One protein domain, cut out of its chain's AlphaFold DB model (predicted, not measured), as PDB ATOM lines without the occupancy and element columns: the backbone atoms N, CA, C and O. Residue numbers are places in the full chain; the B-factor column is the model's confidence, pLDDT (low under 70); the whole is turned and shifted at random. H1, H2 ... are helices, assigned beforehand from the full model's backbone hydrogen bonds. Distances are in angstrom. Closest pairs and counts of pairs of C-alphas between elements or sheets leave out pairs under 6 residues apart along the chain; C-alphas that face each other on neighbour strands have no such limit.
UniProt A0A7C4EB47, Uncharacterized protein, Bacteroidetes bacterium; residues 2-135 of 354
ATOM      1  N   LYS A   2     101.172 150.900 121.473       60.25
ATOM      2  CA  LYS A   2     102.184 150.123 120.706       60.25
ATOM      3  C   LYS A   2     101.988 148.593 120.673       60.25
ATOM      4  O   LYS A   2     102.337 147.955 119.687       60.25
ATOM      5  N   LYS A   3     101.386 148.001 121.712       59.41
ATOM      6  CA  LYS A   3     101.112 146.549 121.799       59.41
ATOM      7  C   LYS A   3     100.281 145.964 120.633       59.41
ATOM      8  O   LYS A   3     100.669 144.909 120.140       59.41
ATOM      9  N   PRO A   4      99.195 146.608 120.155       61.81
ATOM     10  CA  PRO A   4      98.403 146.045 119.058       61.81
ATOM     11  C   PRO A   4      99.139 146.007 117.714       61.81
ATOM     12  O   PRO A   4      98.976 145.050 116.966       61.81
ATOM     13  N   LEU A   5      99.996 146.994 117.426       59.62
ATOM     14  CA  LEU A   5     100.781 147.018 116.188       59.62
ATOM     15  C   LEU A   5     101.818 145.885 116.151       59.62
ATOM     16  O   LEU A   5     102.008 145.254 115.119       59.62
ATOM     17  N   ILE A   6     102.450 145.594 117.293       67.81
ATOM     18  CA  ILE A   6     103.407 144.486 117.421       67.81
ATOM     19  C   ILE A   6     102.699 143.142 117.210       67.81
ATOM     20  O   ILE A   6     103.179 142.313 116.444       67.81
ATOM     21  N   LEU A   7     101.528 142.943 117.825       58.06
ATOM     22  CA  LEU A   7     100.721 141.734 117.625       58.06
ATOM     23  C   LEU A   7     100.268 141.572 116.169       58.06
ATOM     24  O   LEU A   7     100.288 140.459 115.650       58.06
ATOM     25  N   PHE A   8      99.913 142.670 115.498       64.38
ATOM     26  CA  PHE A   8      99.566 142.651 114.081       64.38
ATOM     27  C   PHE A   8     100.740 142.241 113.202       64.38
ATOM     28  O   PHE A   8     100.575 141.348 112.378       64.38
ATOM     29  N   LEU A   9     101.916 142.849 113.390       63.25
ATOM     30  CA  LEU A   9     103.117 142.534 112.612       63.25
ATOM     31  C   LEU A   9     103.567 141.085 112.826       63.25
ATOM     32  O   LEU A   9     103.965 140.422 111.873       63.25
ATOM     33  N   ILE A  10     103.437 140.566 114.050       67.38
ATOM     34  CA  ILE A  10     103.688 139.151 114.345       67.38
ATOM     35  C   ILE A  10     102.648 138.273 113.635       67.38
ATOM     36  O   ILE A  10     103.022 137.318 112.964       67.38
ATOM     37  N   GLY A  11     101.357 138.604 113.723       63.22
ATOM     38  CA  GLY A  11     100.285 137.839 113.077       63.22
ATOM     39  C   GLY A  11     100.404 137.807 111.551       63.22
ATOM     40  O   GLY A  11     100.403 136.734 110.951       63.22
ATOM     41  N   THR A  12     100.572 138.967 110.913       62.78
ATOM     42  CA  THR A  12     100.782 139.064 109.457       62.78
ATOM     43  C   THR A  12     102.101 138.445 109.027       62.78
ATOM     44  O   THR A  12     102.125 137.750 108.016       62.78
ATOM     45  N   GLY A  13     103.175 138.620 109.802       68.19
ATOM     46  CA  GLY A  13     104.462 137.975 109.559       68.19
ATOM     47  C   GLY A  13     104.358 136.452 109.586       68.19
ATOM     48  O   GLY A  13     104.842 135.798 108.670       68.19
ATOM     49  N   VAL A  14     103.649 135.876 110.561       63.19
ATOM     50  CA  VAL A  14     103.403 134.426 110.627       63.19
ATOM     51  C   VAL A  14     102.563 133.946 109.444       63.19
ATOM     52  O   VAL A  14     102.869 132.902 108.872       63.19
ATOM     53  N   VAL A  15     101.532 134.687 109.033       62.28
ATOM     54  CA  VAL A  15     100.712 134.328 107.861       62.28
ATOM     55  C   VAL A  15     101.534 134.393 106.568       62.28
ATOM     56  O   VAL A  15     101.495 133.453 105.779       62.28
ATOM     57  N   LEU A  16     102.324 135.448 106.366       62.00
ATOM     58  CA  LEU A  16     103.204 135.597 105.203       62.00
ATOM     59  C   LEU A  16     104.308 134.543 105.179       62.00
ATOM     60  O   LEU A  16     104.563 133.967 104.128       62.00
ATOM     61  N   ILE A  17     104.926 134.242 106.323       61.78
ATOM     62  CA  ILE A  17     105.919 133.169 106.449       61.78
ATOM     63  C   ILE A  17     105.275 131.818 106.154       61.78
ATOM     64  O   ILE A  17     105.873 131.038 105.431       61.78
ATOM     65  N   ASN A  18     104.052 131.552 106.621       54.44
ATOM     66  CA  ASN A  18     103.316 130.343 106.246       54.44
ATOM     67  C   ASN A  18     103.095 130.275 104.738       54.44
ATOM     68  O   ASN A  18     103.405 129.253 104.144       54.44
ATOM     69  N   ILE A  19     102.621 131.357 104.111       60.66
ATOM     70  CA  ILE A  19     102.424 131.424 102.657       60.66
ATOM     71  C   ILE A  19     103.750 131.211 101.919       60.66
ATOM     72  O   ILE A  19     103.783 130.473 100.945       60.66
ATOM     73  N   LEU A  20     104.855 131.798 102.382       60.19
ATOM     74  CA  LEU A  20     106.176 131.651 101.767       60.19
ATOM     75  C   LEU A  20     106.787 130.266 101.992       60.19
ATOM     76  O   LEU A  20     107.407 129.743 101.079       60.19
ATOM     77  N   ILE A  21     106.613 129.662 103.169       56.12
ATOM     78  CA  ILE A  21     107.023 128.284 103.490       56.12
ATOM     79  C   ILE A  21     106.248 127.316 102.616       56.12
ATOM     80  O   ILE A  21     106.857 126.459 101.989       56.12
ATOM     81  N   VAL A  22     104.931 127.506 102.528       53.94
ATOM     82  CA  VAL A  22     104.041 126.829 101.590       53.94
ATOM     83  C   VAL A  22     104.647 126.988 100.190       53.94
ATOM     84  O   VAL A  22     105.204 126.026  99.682       53.94
ATOM     85  N   LEU A  23     104.742 128.195  99.629       54.47
ATOM     86  CA  LEU A  23     105.225 128.435  98.260       54.47
ATOM     87  C   LEU A  23     106.667 127.957  97.954       54.47
ATOM     88  O   LEU A  23     106.894 127.460  96.852       54.47
ATOM     89  N   ASN A  24     107.634 128.083  98.873       51.50
ATOM     90  CA  ASN A  24     109.052 127.765  98.625       51.50
ATOM     91  C   ASN A  24     109.460 126.335  99.000       51.50
ATOM     92  O   ASN A  24     110.386 125.801  98.389       51.50
ATOM     93  N   LEU A  25     108.812 125.694  99.976       48.22
ATOM     94  CA  LEU A  25     109.171 124.326 100.366       48.22
ATOM     95  C   LEU A  25     108.435 123.256  99.551       48.22
ATOM     96  O   LEU A  25     108.809 122.092  99.647       48.22
ATOM     97  N   PHE A  26     107.491 123.629  98.674       47.28
ATOM     98  CA  PHE A  26     106.729 122.738  97.776       47.28
ATOM     99  C   PHE A  26     107.529 121.940  96.732       47.28
ATOM    100  O   PHE A  26     106.942 121.246  95.895       47.28
ATOM    101  N   ARG A  27     108.862 121.919  96.788       47.22
ATOM    102  CA  ARG A  27     109.615 120.796  96.214       47.22
ATOM    103  C   ARG A  27     109.529 119.603  97.168       47.22
ATOM    104  O   ARG A  27     110.530 119.164  97.721       47.22
ATOM    105  N   THR A  28     108.323 119.061  97.336       47.44
ATOM    106  CA  THR A  28     108.139 117.771  98.003       47.44
ATOM    107  C   THR A  28     108.952 116.722  97.257       47.44
ATOM    108  O   THR A  28     108.948 116.659  96.014       47.44
ATOM    109  N   ASN A  29     109.653 115.885  98.017       47.41
ATOM    110  CA  ASN A  29     110.253 114.669  97.501       47.41
ATOM    111  C   ASN A  29     109.259 113.526  97.785       47.41
ATOM    112  O   ASN A  29     109.296 112.931  98.860       47.41
ATOM    113  N   PRO A  30     108.320 113.220  96.866       49.94
ATOM    114  CA  PRO A  30     107.192 112.311  97.109       49.94
ATOM    115  C   PRO A  30     107.612 110.854  97.338       49.94
ATOM    116  O   PRO A  30     106.768 109.973  97.486       49.94
ATOM    117  N   GLU A  31     108.915 110.581  97.336       51.00
ATOM    118  CA  GLU A  31     109.489 109.272  97.617       51.00
ATOM    119  C   GLU A  31     109.277 108.865  99.078       51.00
ATOM    120  O   GLU A  31     109.024 107.692  99.341       51.00
ATOM    121  N   ASN A  32     109.276 109.826 100.010       47.88
ATOM    122  CA  ASN A  32     109.114 109.535 101.436       47.88
ATOM    123  C   ASN A  32     107.691 109.094 101.801       47.88
ATOM    124  O   ASN A  32     107.521 108.267 102.697       47.88
ATOM    125  N   ASP A  33     106.680 109.579 101.079       47.72
ATOM    126  CA  ASP A  33     105.276 109.391 101.455       47.72
ATOM    127  C   ASP A  33     104.572 108.278 100.661       47.72
ATOM    128  O   ASP A  33     103.697 107.563 101.162       47.72
ATOM    129  N   MET A  34     105.059 107.998  99.445       45.94
ATOM    130  CA  MET A  34     104.656 106.804  98.697       45.94
ATOM    131  C   MET A  34     104.966 105.501  99.451       45.94
ATOM    132  O   MET A  34     104.310 104.491  99.195       45.94
ATOM    133  N   ASN A  35     105.886 105.512 100.422       47.09
ATOM    134  CA  ASN A  35     106.168 104.357 101.273       47.09
ATOM    135  C   ASN A  35     104.939 103.842 102.046       47.09
ATOM    136  O   ASN A  35     104.908 102.662 102.379       47.09
ATOM    137  N   MET A  36     103.898 104.646 102.301       47.00
ATOM    138  CA  MET A  36     102.660 104.135 102.915       47.00
ATOM    139  C   MET A  36     101.779 103.349 101.935       47.00
ATOM    140  O   MET A  36     101.247 102.304 102.314       47.00
ATOM    141  N   VAL A  37     101.703 103.787 100.674       41.38
ATOM    142  CA  VAL A  37     101.052 103.038  99.581       41.38
ATOM    143  C   VAL A  37     101.822 101.739  99.306       41.38
ATOM    144  O   VAL A  37     101.227 100.674  99.136       41.38
ATOM    145  N   TYR A  38     103.158 101.783  99.369       41.47
ATOM    146  CA  TYR A  38     104.021 100.601  99.256       41.47
ATOM    147  C   TYR A  38     104.006  99.682 100.494       41.47
ATOM    148  O   TYR A  38     104.497  98.561 100.423       41.47
ATOM    149  N   ARG A  39     103.417 100.074 101.628       45.91
ATOM    150  CA  ARG A  39     103.304  99.207 102.821       45.91
ATOM    151  C   ARG A  39     102.012  98.386 102.873       45.91
ATOM    152  O   ARG A  39     101.809  97.657 103.837       45.91
ATOM    153  N   GLY A  40     101.131  98.490 101.870       44.22
ATOM    154  CA  GLY A  40      99.903  97.681 101.803       44.22
ATOM    155  C   GLY A  40      98.881  97.990 102.906       44.22
ATOM    156  O   GLY A  40      98.049  97.153 103.231       44.22
ATOM    157  N   ILE A  41      98.929  99.188 103.500       48.16
ATOM    158  CA  ILE A  41      98.060  99.579 104.628       48.16
ATOM    159  C   ILE A  41      96.674 100.080 104.143       48.16
ATOM    160  O   ILE A  41      95.863 100.543 104.942       48.16
ATOM    161  N   ASP A  42      96.353  99.973 102.852       48.19
ATOM    162  CA  ASP A  42      95.226 100.677 102.231       48.19
ATOM    163  C   ASP A  42      93.923  99.866 102.163       48.19
ATOM    164  O   ASP A  42      93.694  99.055 101.269       48.19
ATOM    165  N   THR A  43      92.981 100.205 103.044       63.97
ATOM    166  CA  THR A  43      91.567 100.225 102.646       63.97
ATOM    167  C   THR A  43      91.302 101.512 101.858       63.97
ATOM    168  O   THR A  43      91.990 102.514 102.058       63.97
ATOM    169  N   SER A  44      90.277 101.540 100.998       66.75
ATOM    170  CA  SER A  44      89.896 102.733 100.211       66.75
ATOM    171  C   SER A  44      89.759 103.999 101.070       66.75
ATOM    172  O   SER A  44      90.082 105.100 100.628       66.75
ATOM    173  N   VAL A  45      89.325 103.817 102.321       67.31
ATOM    174  CA  VAL A  45      89.202 104.862 103.343       67.31
ATOM    175  C   VAL A  45      90.570 105.398 103.771       67.31
ATOM    176  O   VAL A  45      90.759 106.608 103.819       67.31
ATOM    177  N   LYS A  46      91.554 104.530 104.031       60.44
ATOM    178  CA  LYS A  46      92.910 104.945 104.422       60.44
ATOM    179  C   LYS A  46      93.656 105.636 103.285       60.44
ATOM    180  O   LYS A  46      94.348 106.613 103.552       60.44
ATOM    181  N   MET A  47      93.439 105.223 102.039       64.19
ATOM    182  CA  MET A  47      94.005 105.910 100.873       64.19
ATOM    183  C   MET A  47      93.427 107.326 100.723       64.19
ATOM    184  O   MET A  47      94.124 108.263 100.328       64.19
ATOM    185  N   TRP A  48      92.153 107.508 101.077       68.50
ATOM    186  CA  TRP A  48      91.534 108.828 101.147       68.50
ATOM    187  C   TRP A  48      92.093 109.662 102.304       68.50
ATOM    188  O   TRP A  48      92.543 110.779 102.070       68.50
ATOM    189  N   LEU A  49      92.115 109.115 103.522       63.75
ATOM    190  CA  LEU A  49      92.515 109.839 104.734       63.75
ATOM    191  C   LEU A  49      94.016 110.154 104.795       63.75
ATOM    192  O   LEU A  49      94.392 111.262 105.159       63.75
ATOM    193  N   ASN A  50      94.872 109.200 104.439       61.06
ATOM    194  CA  ASN A  50      96.325 109.350 104.541       61.06
ATOM    195  C   ASN A  50      96.954 109.803 103.222       61.06
ATOM    196  O   ASN A  50      97.943 110.519 103.248       61.06
ATOM    197  N   GLY A  51      96.386 109.407 102.079       65.00
ATOM    198  CA  GLY A  51      96.897 109.789 100.762       65.00
ATOM    199  C   GLY A  51      96.280 111.093 100.263       65.00
ATOM    200  O   GLY A  51      96.942 112.121 100.184       65.00
ATOM    201  N   ARG A  52      94.989 111.073  99.910       70.75
ATOM    202  CA  ARG A  52      94.338 112.207  99.222       70.75
ATOM    203  C   ARG A  52      94.179 113.439 100.105       70.75
ATOM    204  O   ARG A  52      94.491 114.535  99.651       70.75
ATOM    205  N   LEU A  53      93.729 113.267 101.348       67.94
ATOM    206  CA  LEU A  53      93.677 114.366 102.313       67.94
ATOM    207  C   LEU A  53      95.084 114.822 102.699       67.94
ATOM    208  O   LEU A  53      95.294 116.021 102.845       67.94
ATOM    209  N   GLY A  54      96.049 113.901 102.767       66.56
ATOM    210  CA  GLY A  54      97.461 114.238 102.953       66.56
ATOM    211  C   GLY A  54      97.999 115.171 101.884       66.56
ATOM    212  O   GLY A  54      98.605 116.184 102.218       66.56
ATOM    213  N   PHE A  55      97.675 114.909 100.619       64.44
ATOM    214  CA  PHE A  55      97.987 115.810  99.511       64.44
ATOM    215  C   PHE A  55      97.188 117.117  99.544       64.44
ATOM    216  O   PHE A  55      97.742 118.172  99.250       64.44
ATOM    217  N   PHE A  56      95.898 117.068  99.888       66.31
ATOM    218  CA  PHE A  56      95.034 118.251  99.930       66.31
ATOM    219  C   PHE A  56      95.467 119.253 101.002       66.31
ATOM    220  O   PHE A  56      95.605 120.444 100.729       66.31
ATOM    221  N   PHE A  57      95.723 118.762 102.210       66.81
ATOM    222  CA  PHE A  57      96.152 119.569 103.350       66.81
ATOM    223  C   PHE A  57      97.670 119.688 103.475       66.81
ATOM    224  O   PHE A  57      98.149 120.408 104.348       66.81
ATOM    225  N   ASN A  58      98.419 118.996 102.617       67.38
ATOM    226  CA  ASN A  58      99.872 119.017 102.583       67.38
ATOM    227  C   ASN A  58     100.505 118.659 103.947       67.38
ATOM    228  O   ASN A  58     101.274 119.428 104.530       67.38
ATOM    229  N   PHE A  59     100.140 117.486 104.479       67.81
ATOM    230  CA  PHE A  59     100.465 117.056 105.850       67.81
ATOM    231  C   PHE A  59     101.955 116.984 106.175       67.81
ATOM    232  O   PHE A  59     102.308 117.129 107.346       67.81
ATOM    233  N   GLU A  60     102.818 116.846 105.168       66.12
ATOM    234  CA  GLU A  60     104.277 116.917 105.316       66.12
ATOM    235  C   GLU A  60     104.731 118.206 106.027       66.12
ATOM    236  O   GLU A  60     105.694 118.195 106.787       66.12
ATOM    237  N   TYR A  61     103.978 119.300 105.878       68.00
ATOM    238  CA  TYR A  61     104.354 120.608 106.412       68.00
ATOM    239  C   TYR A  61     103.520 121.048 107.610       68.00
ATOM    240  O   TYR A  61     103.855 122.056 108.231       68.00
ATOM    241  N   ILE A  62     102.490 120.289 108.007       69.81
ATOM    242  CA  ILE A  62     101.728 120.593 109.231       69.81
ATOM    243  C   ILE A  62     102.657 120.661 110.446       69.81
ATOM    244  O   ILE A  62     102.473 121.516 111.310       69.81
ATOM    245  N   GLY A  63     103.698 119.822 110.487       67.94
ATOM    246  CA  GLY A  63     104.716 119.882 111.535       67.94
ATOM    247  C   GLY A  63     105.408 121.246 111.620       67.94
ATOM    248  O   GLY A  63     105.572 121.774 112.715       67.94
ATOM    249  N   ILE A  64     105.756 121.857 110.482       71.69
ATOM    250  CA  ILE A  64     106.378 123.194 110.427       71.69
ATOM    251  C   ILE A  64     105.382 124.271 110.850       71.69
ATOM    252  O   ILE A  64     105.717 125.189 111.595       71.69
ATOM    253  N   ILE A  65     104.137 124.142 110.407       72.00
ATOM    254  CA  ILE A  65     103.088 125.095 110.743       72.00
ATOM    255  C   ILE A  65     102.819 125.090 112.262       72.00
ATOM    256  O   ILE A  65     102.645 126.154 112.857       72.00
ATOM    257  N   ASN A  66     102.879 123.931 112.928       74.69
ATOM    258  CA  ASN A  66     102.763 123.842 114.389       74.69
ATOM    259  C   ASN A  66     103.829 124.680 115.116       74.69
ATOM    260  O   ASN A  66     103.511 125.356 116.097       74.69
ATOM    261  N   TRP A  67     105.068 124.708 114.608       76.88
ATOM    262  CA  TRP A  67     106.147 125.527 115.173       76.88
ATOM    263  C   TRP A  67     105.855 127.027 115.121       76.88
ATOM    264  O   TRP A  67     106.263 127.754 116.022       76.88
ATOM    265  N   LEU A  68     105.107 127.494 114.121       76.81
ATOM    266  CA  LEU A  68     104.695 128.896 114.024       76.81
ATOM    267  C   LEU A  68     103.567 129.254 115.001       76.81
ATOM    268  O   LEU A  68     103.454 130.405 115.423       76.81
ATOM    269  N   PHE A  69     102.754 128.274 115.397       78.94
ATOM    270  CA  PHE A  69     101.656 128.485 116.340       78.94
ATOM    271  C   PHE A  69     102.107 128.513 117.793       78.94
ATOM    272  O   PHE A  69     101.502 129.226 118.592       78.94
ATOM    273  N   ILE A  70     103.174 127.794 118.144       84.06
ATOM    274  CA  ILE A  70     103.691 127.759 119.519       84.06
ATOM    275  C   ILE A  70     103.984 129.182 120.052       84.06
ATOM    276  O   ILE A  70     103.438 129.525 121.102       84.06
ATOM    277  N   PRO A  71     104.734 130.060 119.349       82.31
ATOM    278  CA  PRO A  71     104.958 131.437 119.796       82.31
ATOM    279  C   PRO A  71     103.670 132.252 119.949       82.31
ATOM    280  O   PRO A  71     103.520 132.981 120.929       82.31
ATOM    281  N   LEU A  72     102.719 132.118 119.018       83.06
ATOM    282  CA  LEU A  72     101.437 132.830 119.076       83.06
ATOM    283  C   LEU A  72     100.623 132.419 120.304       83.06
ATOM    284  O   LEU A  72     100.115 133.273 121.030       83.06
ATOM    285  N   LEU A  73     100.539 131.116 120.561       86.25
ATOM    286  CA  LEU A  73      99.833 130.555 121.708       86.25
ATOM    287  C   LEU A  73     100.507 130.939 123.025       86.25
ATOM    288  O   LEU A  73      99.802 131.257 123.977       86.25
ATOM    289  N   LEU A  74     101.843 130.984 123.079       88.06
ATOM    290  CA  LEU A  74     102.587 131.476 124.241       88.06
ATOM    291  C   LEU A  74     102.304 132.957 124.507       88.06
ATOM    292  O   LEU A  74     101.998 133.330 125.638       88.06
ATOM    293  N   ILE A  75     102.332 133.805 123.475       86.00
ATOM    294  CA  ILE A  75     101.966 135.222 123.617       86.00
ATOM    295  C   ILE A  75     100.540 135.336 124.159       86.00
ATOM    296  O   ILE A  75     100.302 136.096 125.098       86.00
ATOM    297  N   TYR A  76      99.597 134.559 123.625       84.62
ATOM    298  CA  TYR A  76      98.212 134.551 124.091       84.62
ATOM    299  C   TYR A  76      98.095 134.072 125.541       84.62
ATOM    300  O   TYR A  76      97.404 134.698 126.341       84.62
ATOM    301  N   PHE A  77      98.824 133.019 125.903       87.94
ATOM    302  CA  PHE A  77      98.879 132.479 127.257       87.94
ATOM    303  C   PHE A  77      99.338 133.534 128.274       87.94
ATOM    304  O   PHE A  77      98.717 133.684 129.328       87.94
ATOM    305  N   PHE A  78     100.384 134.303 127.952       89.31
ATOM    306  CA  PHE A  78     100.934 135.314 128.860       89.31
ATOM    307  C   PHE A  78     100.161 136.637 128.863       89.31
ATOM    308  O   PHE A  78     100.081 137.294 129.899       89.31
ATOM    309  N   THR A  79      99.599 137.050 127.724       86.31
ATOM    310  CA  THR A  79      98.963 138.373 127.583       86.31
ATOM    311  C   THR A  79      97.444 138.353 127.723       86.31
ATOM    312  O   THR A  79      96.845 139.394 127.991       86.31
ATOM    313  N   GLY A  80      96.806 137.196 127.553       82.38
ATOM    314  CA  GLY A  80      95.357 137.071 127.560       82.38
ATOM    315  C   GLY A  80      94.743 137.022 128.957       82.38
ATOM    316  O   GLY A  80      95.257 136.393 129.887       82.38
ATOM    317  N   GLN A  81      93.582 137.657 129.101       88.44
ATOM    318  CA  GLN A  81      92.762 137.614 130.315       88.44
ATOM    319  C   GLN A  81      91.877 136.360 130.326       88.44
ATOM    320  O   GLN A  81      90.656 136.432 130.247       88.44
ATOM    321  N   PHE A  82      92.511 135.188 130.367       86.19
ATOM    322  CA  PHE A  82      91.813 133.906 130.444       86.19
ATOM    323  C   PHE A  82      91.600 133.448 131.880       86.19
ATOM    324  O   PHE A  82      92.441 133.703 132.746       86.19
ATOM    325  N   SER A  83      90.522 132.691 132.096       91.12
ATOM    326  CA  SER A  83      90.316 131.948 133.338       91.12
ATOM    327  C   SER A  83      91.459 130.954 133.579       91.12
ATOM    328  O   SER A  83      92.108 130.482 132.640       91.12
ATOM    329  N   VAL A  84      91.700 130.609 134.847       92.88
ATOM    330  CA  VAL A  84      92.768 129.670 135.237       92.88
ATOM    331  C   VAL A  84      92.601 128.323 134.534       92.88
ATOM    332  O   VAL A  84      93.560 127.806 133.969       92.88
ATOM    333  N   LEU A  85      91.370 127.802 134.478       88.38
ATOM    334  CA  LEU A  85      91.056 126.555 133.776       88.38
ATOM    335  C   LEU A  85      91.455 126.614 132.298       88.38
ATOM    336  O   LEU A  85      92.102 125.699 131.798       88.38
ATOM    337  N   PHE A  86      91.137 127.709 131.605       86.00
ATOM    338  CA  PHE A  86      91.500 127.862 130.196       86.00
ATOM    339  C   PHE A  86      93.019 127.920 129.992       86.00
ATOM    340  O   PHE A  86      93.534 127.325 129.049       86.00
ATOM    341  N   ARG A  87      93.758 128.576 130.898       86.69
ATOM    342  CA  ARG A  87      95.230 128.574 130.864       86.69
ATOM    343  C   ARG A  87      95.792 127.163 131.029       86.69
ATOM    344  O   ARG A  87      96.692 126.792 130.284       86.69
ATOM    345  N   VAL A  88      95.241 126.361 131.941       88.69
ATOM    346  CA  VAL A  88      95.647 124.956 132.116       88.69
ATOM    347  C   VAL A  88      95.419 124.163 130.826       88.69
ATOM    348  O   VAL A  88      96.344 123.502 130.356       88.69
ATOM    349  N   TYR A  89      94.248 124.287 130.191       86.44
ATOM    350  CA  TYR A  89      93.987 123.648 128.894       86.44
ATOM    351  C   TYR A  89      94.977 124.089 127.811       86.44
ATOM    352  O   TYR A  89      95.517 123.252 127.089       86.44
ATOM    353  N   LEU A  90      95.254 125.392 127.722       86.88
ATOM    354  CA  LEU A  90      96.192 125.948 126.749       86.88
ATOM    355  C   LEU A  90      97.627 125.440 126.973       86.88
ATOM    356  O   LEU A  90      98.335 125.171 126.007       86.88
ATOM    357  N   LEU A  91      98.040 125.255 128.231       87.88
ATOM    358  CA  LEU A  91      99.337 124.679 128.588       87.88
ATOM    359  C   LEU A  91      99.444 123.208 128.164       87.88
ATOM    360  O   LEU A  91     100.408 122.836 127.496       87.88
ATOM    361  N   PHE A  92      98.453 122.378 128.506       86.31
ATOM    362  CA  PHE A  92      98.416 120.978 128.064       86.31
ATOM    363  C   PHE A  92      98.446 120.873 126.540       86.31
ATOM    364  O   PHE A  92      99.137 120.022 125.982       86.31
ATOM    365  N   PHE A  93      97.742 121.777 125.866       84.81
ATOM    366  CA  PHE A  93      97.745 121.837 124.418       84.81
ATOM    367  C   PHE A  93      99.113 122.222 123.838       84.81
ATOM    368  O   PHE A  93      99.583 121.560 122.915       84.81
ATOM    369  N   LEU A  94      99.781 123.234 124.395       87.62
ATOM    370  CA  LEU A  94     101.145 123.606 124.012       87.62
ATOM    371  C   LEU A  94     102.121 122.431 124.165       87.62
ATOM    372  O   LEU A  94     102.932 122.187 123.274       87.62
ATOM    373  N   LEU A  95     102.006 121.666 125.253       85.56
ATOM    374  CA  LEU A  95     102.813 120.463 125.472       85.56
ATOM    375  C   LEU A  95     102.509 119.374 124.435       85.56
ATOM    376  O   LEU A  95     103.436 118.791 123.876       85.56
ATOM    377  N   ALA A  96     101.232 119.127 124.129       83.25
ATOM    378  CA  ALA A  96     100.831 118.168 123.101       83.25
ATOM    379  C   ALA A  96     101.358 118.570 121.714       83.25
ATOM    380  O   ALA A  96     101.935 117.743 121.009       83.25
ATOM    381  N   LEU A  97     101.229 119.850 121.353       83.12
ATOM    382  CA  LEU A  97     101.800 120.416 120.133       83.12
ATOM    383  C   LEU A  97     103.310 120.223 120.076       83.12
ATOM    384  O   LEU A  97     103.822 119.854 119.025       83.12
ATOM    385  N   LEU A  98     104.025 120.441 121.179       83.56
ATOM    386  CA  LEU A  98     105.478 120.295 121.231       83.56
ATOM    387  C   LEU A  98     105.894 118.829 121.069       83.56
ATOM    388  O   LEU A  98     106.756 118.527 120.248       83.56
ATOM    389  N   ILE A  99     105.227 117.900 121.761       80.75
ATOM    390  CA  ILE A  99     105.465 116.455 121.613       80.75
ATOM    391  C   ILE A  99     105.204 116.009 120.170       80.75
ATOM    392  O   ILE A  99     106.020 115.293 119.591       80.75
ATOM    393  N   ILE A 100     104.095 116.449 119.573       74.69
ATOM    394  CA  ILE A 100     103.733 116.109 118.191       74.69
ATOM    395  C   ILE A 100     104.666 116.794 117.192       74.69
ATOM    396  O   ILE A 100     104.997 116.201 116.175       74.69
ATOM    397  N   SER A 101     105.157 117.995 117.471       74.75
ATOM    398  CA  SER A 101     106.112 118.672 116.587       74.75
ATOM    399  C   SER A 101     107.495 118.021 116.638       74.75
ATOM    400  O   SER A 101     108.159 117.942 115.612       74.75
ATOM    401  N   VAL A 102     107.912 117.490 117.792       73.06
ATOM    402  CA  VAL A 102     109.190 116.774 117.948       73.06
ATOM    403  C   VAL A 102     109.113 115.346 117.396       73.06
ATOM    404  O   VAL A 102     109.987 114.929 116.642       73.06
ATOM    405  N   LYS A 103     108.074 114.576 117.747       66.06
ATOM    406  CA  LYS A 103     107.941 113.159 117.347       66.06
ATOM    407  C   LYS A 103     107.174 112.949 116.043       66.06
ATOM    408  O   LYS A 103     107.400 111.969 115.340       66.06
ATOM    409  N   GLY A 104     106.228 113.830 115.745       57.25
ATOM    410  CA  GLY A 104     105.306 113.725 114.617       57.25
ATOM    411  C   GLY A 104     105.764 114.425 113.347       57.25
ATOM    412  O   GLY A 104     105.147 114.188 112.314       57.25
ATOM    413  N   PHE A 105     106.876 115.174 113.371       55.97
ATOM    414  CA  PHE A 105     107.510 115.693 112.149       55.97
ATOM    415  C   PHE A 105     107.753 114.588 111.105       55.97
ATOM    416  O   PHE A 105     107.652 114.822 109.908       55.97
ATOM    417  N   PHE A 106     107.981 113.354 111.564       53.72
ATOM    418  CA  PHE A 106     108.221 112.191 110.708       53.72
ATOM    419  C   PHE A 106     107.005 111.264 110.539       53.72
ATOM    420  O   PHE A 106     107.114 110.222 109.894       53.72
ATOM    421  N   ASN A 107     105.844 111.588 111.122       68.12
ATOM    422  CA  ASN A 107     104.658 110.735 111.043       68.12
ATOM    423  C   ASN A 107     103.372 111.559 110.908       68.12
ATOM    424  O   ASN A 107     102.798 112.042 111.888       68.12
ATOM    425  N   MET A 108     102.877 111.633 109.670       67.75
ATOM    426  CA  MET A 108     101.702 112.417 109.274       67.75
ATOM    427  C   MET A 108     100.428 112.089 110.056       67.75
ATOM    428  O   MET A 108      99.550 112.941 110.193       67.75
ATOM    429  N   ARG A 109     100.323 110.880 110.622       71.50
ATOM    430  CA  ARG A 109      99.156 110.478 111.424       71.50
ATOM    431  C   ARG A 109      99.000 111.336 112.677       71.50
ATOM    432  O   ARG A 109      97.876 111.634 113.065       71.50
ATOM    433  N   TYR A 110     100.107 111.770 113.278       72.81
ATOM    434  CA  TYR A 110     100.056 112.676 114.425       72.81
ATOM    435  C   TYR A 110      99.722 114.113 114.000       72.81
ATOM    436  O   TYR A 110      99.044 114.830 114.732       72.81
ATOM    437  N   GLY A 111     100.107 114.524 112.786       73.69
ATOM    438  CA  GLY A 111      99.661 115.798 112.210       73.69
ATOM    439  C   GLY A 111      98.138 115.856 112.051       73.69
ATOM    440  O   GLY A 111      97.504 116.831 112.453       73.69
ATOM    441  N   LEU A 112      97.536 114.763 111.571       74.44
ATOM    442  CA  LEU A 112      96.084 114.614 111.426       74.44
ATOM    443  C   LEU A 112      95.319 114.788 112.742       74.44
ATOM    444  O   LEU A 112      94.258 115.410 112.751       74.44
ATOM    445  N   THR A 113      95.854 114.285 113.857       78.06
ATOM    446  CA  THR A 113      95.194 114.429 115.166       78.06
ATOM    447  C   THR A 113      95.129 115.876 115.658       78.06
ATOM    448  O   THR A 113      94.229 116.217 116.419       78.06
ATOM    449  N   VAL A 114      96.038 116.744 115.202       76.94
ATOM    450  CA  VAL A 114      96.067 118.164 115.591       76.94
ATOM    451  C   VAL A 114      95.278 119.039 114.615       76.94
ATOM    452  O   VAL A 114      94.885 120.148 114.969       76.94
ATOM    453  N   LEU A 115      94.986 118.547 113.409       78.06
ATOM    454  CA  LEU A 115      94.381 119.334 112.332       78.06
ATOM    455  C   LEU A 115      93.056 120.032 112.710       78.06
ATOM    456  O   LEU A 115      92.941 121.225 112.429       78.06
ATOM    457  N   PRO A 116      92.058 119.385 113.349       78.31
ATOM    458  CA  PRO A 116      90.810 120.075 113.694       78.31
ATOM    459  C   PRO A 116      91.044 121.256 114.639       78.31
ATOM    460  O   PRO A 116      90.468 122.332 114.479       78.31
ATOM    461  N   LEU A 117      91.947 121.067 115.599       76.44
ATOM    462  CA  LEU A 117      92.307 122.086 116.574       76.44
ATOM    463  C   LEU A 117      93.128 123.207 115.932       76.44
ATOM    464  O   LEU A 117      92.928 124.380 116.234       76.44
ATOM    465  N   PHE A 118      93.989 122.853 114.985       77.06
ATOM    466  CA  PHE A 118      94.701 123.807 114.155       77.06
ATOM    467  C   PHE A 118      93.734 124.718 113.387       77.06
ATOM    468  O   PHE A 118      93.849 125.942 113.459       77.06
ATOM    469  N   ILE A 119      92.743 124.138 112.704       78.38
ATOM    470  CA  ILE A 119      91.705 124.889 111.981       78.38
ATOM    471  C   ILE A 119      90.961 125.819 112.941       78.38
ATOM    472  O   ILE A 119      90.823 127.008 112.654       78.38
ATOM    473  N   PHE A 120      90.544 125.309 114.102       81.44
ATOM    474  CA  PHE A 120      89.857 126.107 115.115       81.44
ATOM    475  C   PHE A 120      90.681 127.323 115.553       81.44
ATOM    476  O   PHE A 120      90.170 128.440 115.561       81.44
ATOM    477  N   LEU A 121      91.964 127.135 115.870       78.88
ATOM    478  CA  LEU A 121      92.831 128.226 116.316       78.88
ATOM    479  C   LEU A 121      93.064 129.262 115.221       78.88
ATOM    480  O   LEU A 121      93.030 130.453 115.508       78.88
ATOM    481  N   ASN A 122      93.249 128.833 113.971       77.50
ATOM    482  CA  ASN A 122      93.358 129.754 112.840       77.50
ATOM    483  C   ASN A 122      92.101 130.606 112.697       77.50
ATOM    484  O   ASN A 122      92.200 131.826 112.599       77.50
ATOM    485  N   LEU A 123      90.925 129.974 112.723       79.88
ATOM    486  CA  LEU A 123      89.649 130.678 112.637       79.88
ATOM    487  C   LEU A 123      89.452 131.628 113.818       79.88
ATOM    488  O   LEU A 123      89.036 132.765 113.620       79.88
ATOM    489  N   PHE A 124      89.809 131.200 115.027       82.38
ATOM    490  CA  PHE A 124      89.745 132.033 116.219       82.38
ATOM    491  C   PHE A 124      90.669 133.255 116.113       82.38
ATOM    492  O   PHE A 124      90.226 134.381 116.341       82.38
ATOM    493  N   PHE A 125      91.934 133.078 115.723       79.00
ATOM    494  CA  PHE A 125      92.865 134.198 115.563       79.00
ATOM    495  C   PHE A 125      92.439 135.141 114.442       79.00
ATOM    496  O   PHE A 125      92.472 136.356 114.635       79.00
ATOM    497  N   LEU A 126      91.983 134.603 113.308       80.19
ATOM    498  CA  LEU A 126      91.412 135.400 112.227       80.19
ATOM    499  C   LEU A 126      90.225 136.215 112.728       80.19
ATOM    500  O   LEU A 126      90.208 137.425 112.551       80.19
ATOM    501  N   PHE A 127      89.283 135.593 113.431       81.62
ATOM    502  CA  PHE A 127      88.133 136.291 113.989       81.62
ATOM    503  C   PHE A 127      88.548 137.441 114.919       81.62
ATOM    504  O   PHE A 127      88.064 138.559 114.766       81.62
ATOM    505  N   ARG A 128      89.515 137.220 115.819       81.50
ATOM    506  CA  ARG A 128      90.017 138.269 116.726       81.50
ATOM    507  C   ARG A 128      90.726 139.402 115.990       81.50
ATOM    508  O   ARG A 128      90.579 140.557 116.382       81.50
ATOM    509  N   ILE A 129      91.470 139.094 114.927       80.00
ATOM    510  CA  ILE A 129      92.053 140.111 114.042       80.00
ATOM    511  C   ILE A 129      90.927 140.917 113.385       80.00
ATOM    512  O   ILE A 129      90.975 142.144 113.380       80.00
ATOM    513  N   PHE A 130      89.883 140.256 112.892       83.56
ATOM    514  CA  PHE A 130      88.756 140.920 112.243       83.56
ATOM    515  C   PHE A 130      87.967 141.826 113.190       83.56
ATOM    516  O   PHE A 130      87.703 142.974 112.832       83.56
ATOM    517  N   GLU A 131      87.665 141.366 114.408       82.06
ATOM    518  CA  GLU A 131      87.057 142.203 115.452       82.06
ATOM    519  C   GLU A 131      87.931 143.418 115.770       82.06
ATOM    520  O   GLU A 131      87.433 144.542 115.862       82.06
ATOM    521  N   PHE A 132      89.242 143.207 115.904       82.75
ATOM    522  CA  PHE A 132      90.183 144.269 116.238       82.75
ATOM    523  C   PHE A 132      90.217 145.371 115.168       82.75
ATOM    524  O   PHE A 132      90.197 146.555 115.505       82.75
ATOM    525  N   TYR A 133      90.212 144.994 113.888       85.44
ATOM    526  CA  TYR A 133      90.182 145.933 112.761       85.44
ATOM    527  C   TYR A 133      88.778 146.414 112.386       85.44
ATOM    528  O   TYR A 133      88.643 147.224 111.471       85.44
ATOM    529  N   ARG A 134      87.740 145.956 113.101       91.19
ATOM    530  CA  ARG A 134      86.329 146.246 112.808       91.19
ATOM    531  C   ARG A 134      85.950 145.925 111.359       91.19
ATOM    532  O   ARG A 134      85.183 146.658 110.735       91.19
ATOM    533  N   PHE A 135      86.496 144.839 110.818       89.31
ATOM    534  CA  PHE A 135      86.092 144.372 109.499       89.31
ATOM    535  C   PHE A 135      84.625 143.933 109.524       89.31
ATOM    536  O   PHE A 135      84.144 143.343 110.492       89.31
TER     537      PHE A 135
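Overview. This is residues 2 to 135 of the 354 residues of an uncharacterized protein of Bacteroidetes bacterium (UniProt A0A7C4EB47). Three long helices, H1, H4 and H5, stand side by side in a row, each running opposite ways to the next, while H6 slants over one face of the row. H2 and H3 make a smaller, loosely joined end, with H3 reaching the start of H6. The 134 printed residues hold six named helices, H1 to H6 in order, and no named strand: the class is all helix. The whole is only just compact, close to loose, with a radius of gyration of the C-alphas of 16.9 A, and elongated, spanning 54 by 33 by 25 A.

Arrangement. H1, residues 2 to 25, touches H4, residues 59 to 79, with its residues 11 to 22 alone, at a shallow tilt of 7 degrees; the closest C-alphas, of Val 14 and Leu 68, are 6.6 A apart. H4 and H5, residues 84 to 103, are a helical hairpin at 29 degrees, closest at the C-alphas of Gly 63 and Ser 101, 5.4 A. H6, residues 108 to 133, touches H4 at a steep tilt of 46 degrees, closest at the C-alphas of Phe 59 and Met 108, 5.9 A. H3, residues 44 to 57, only just touches H6, with 3 pairs of C-alphas within 8 A, the closest those of Asn 50 and Arg 109, 7.5 A. H2, residues 31 to 37, touches no helix but is near H3. Every O i to N i+4 pair is within hydrogen-bond range in H1 and H5, against 8 of 10 in H3, 12 of 17 in H4, 19 of 22 in H6 and 0 of 3 in H2, where 2 of 4 O i to N i+3 pairs are.

Along the chain. H1 begins at C-alpha 2 (102.184, 150.123, 120.706) and is 33.6 A long. H4 is 30.5 A, with a kink of 34 degrees near residue 68, and H5 28.7 A. H6, 35.6 A, has a kink of 45 degrees near residue 115 and ends at C-alpha 133 (90.182, 145.933, 112.761).

Size, cuts and confidence. The C-alphas of Lys 2 and Gly 40, the two farthest apart, are 55.8 A apart. The printed part has no cut, and no link is long. Its mean pLDDT is 70.2, with residues 2 to 51, 53 to 63 and 103 to 108 under 70.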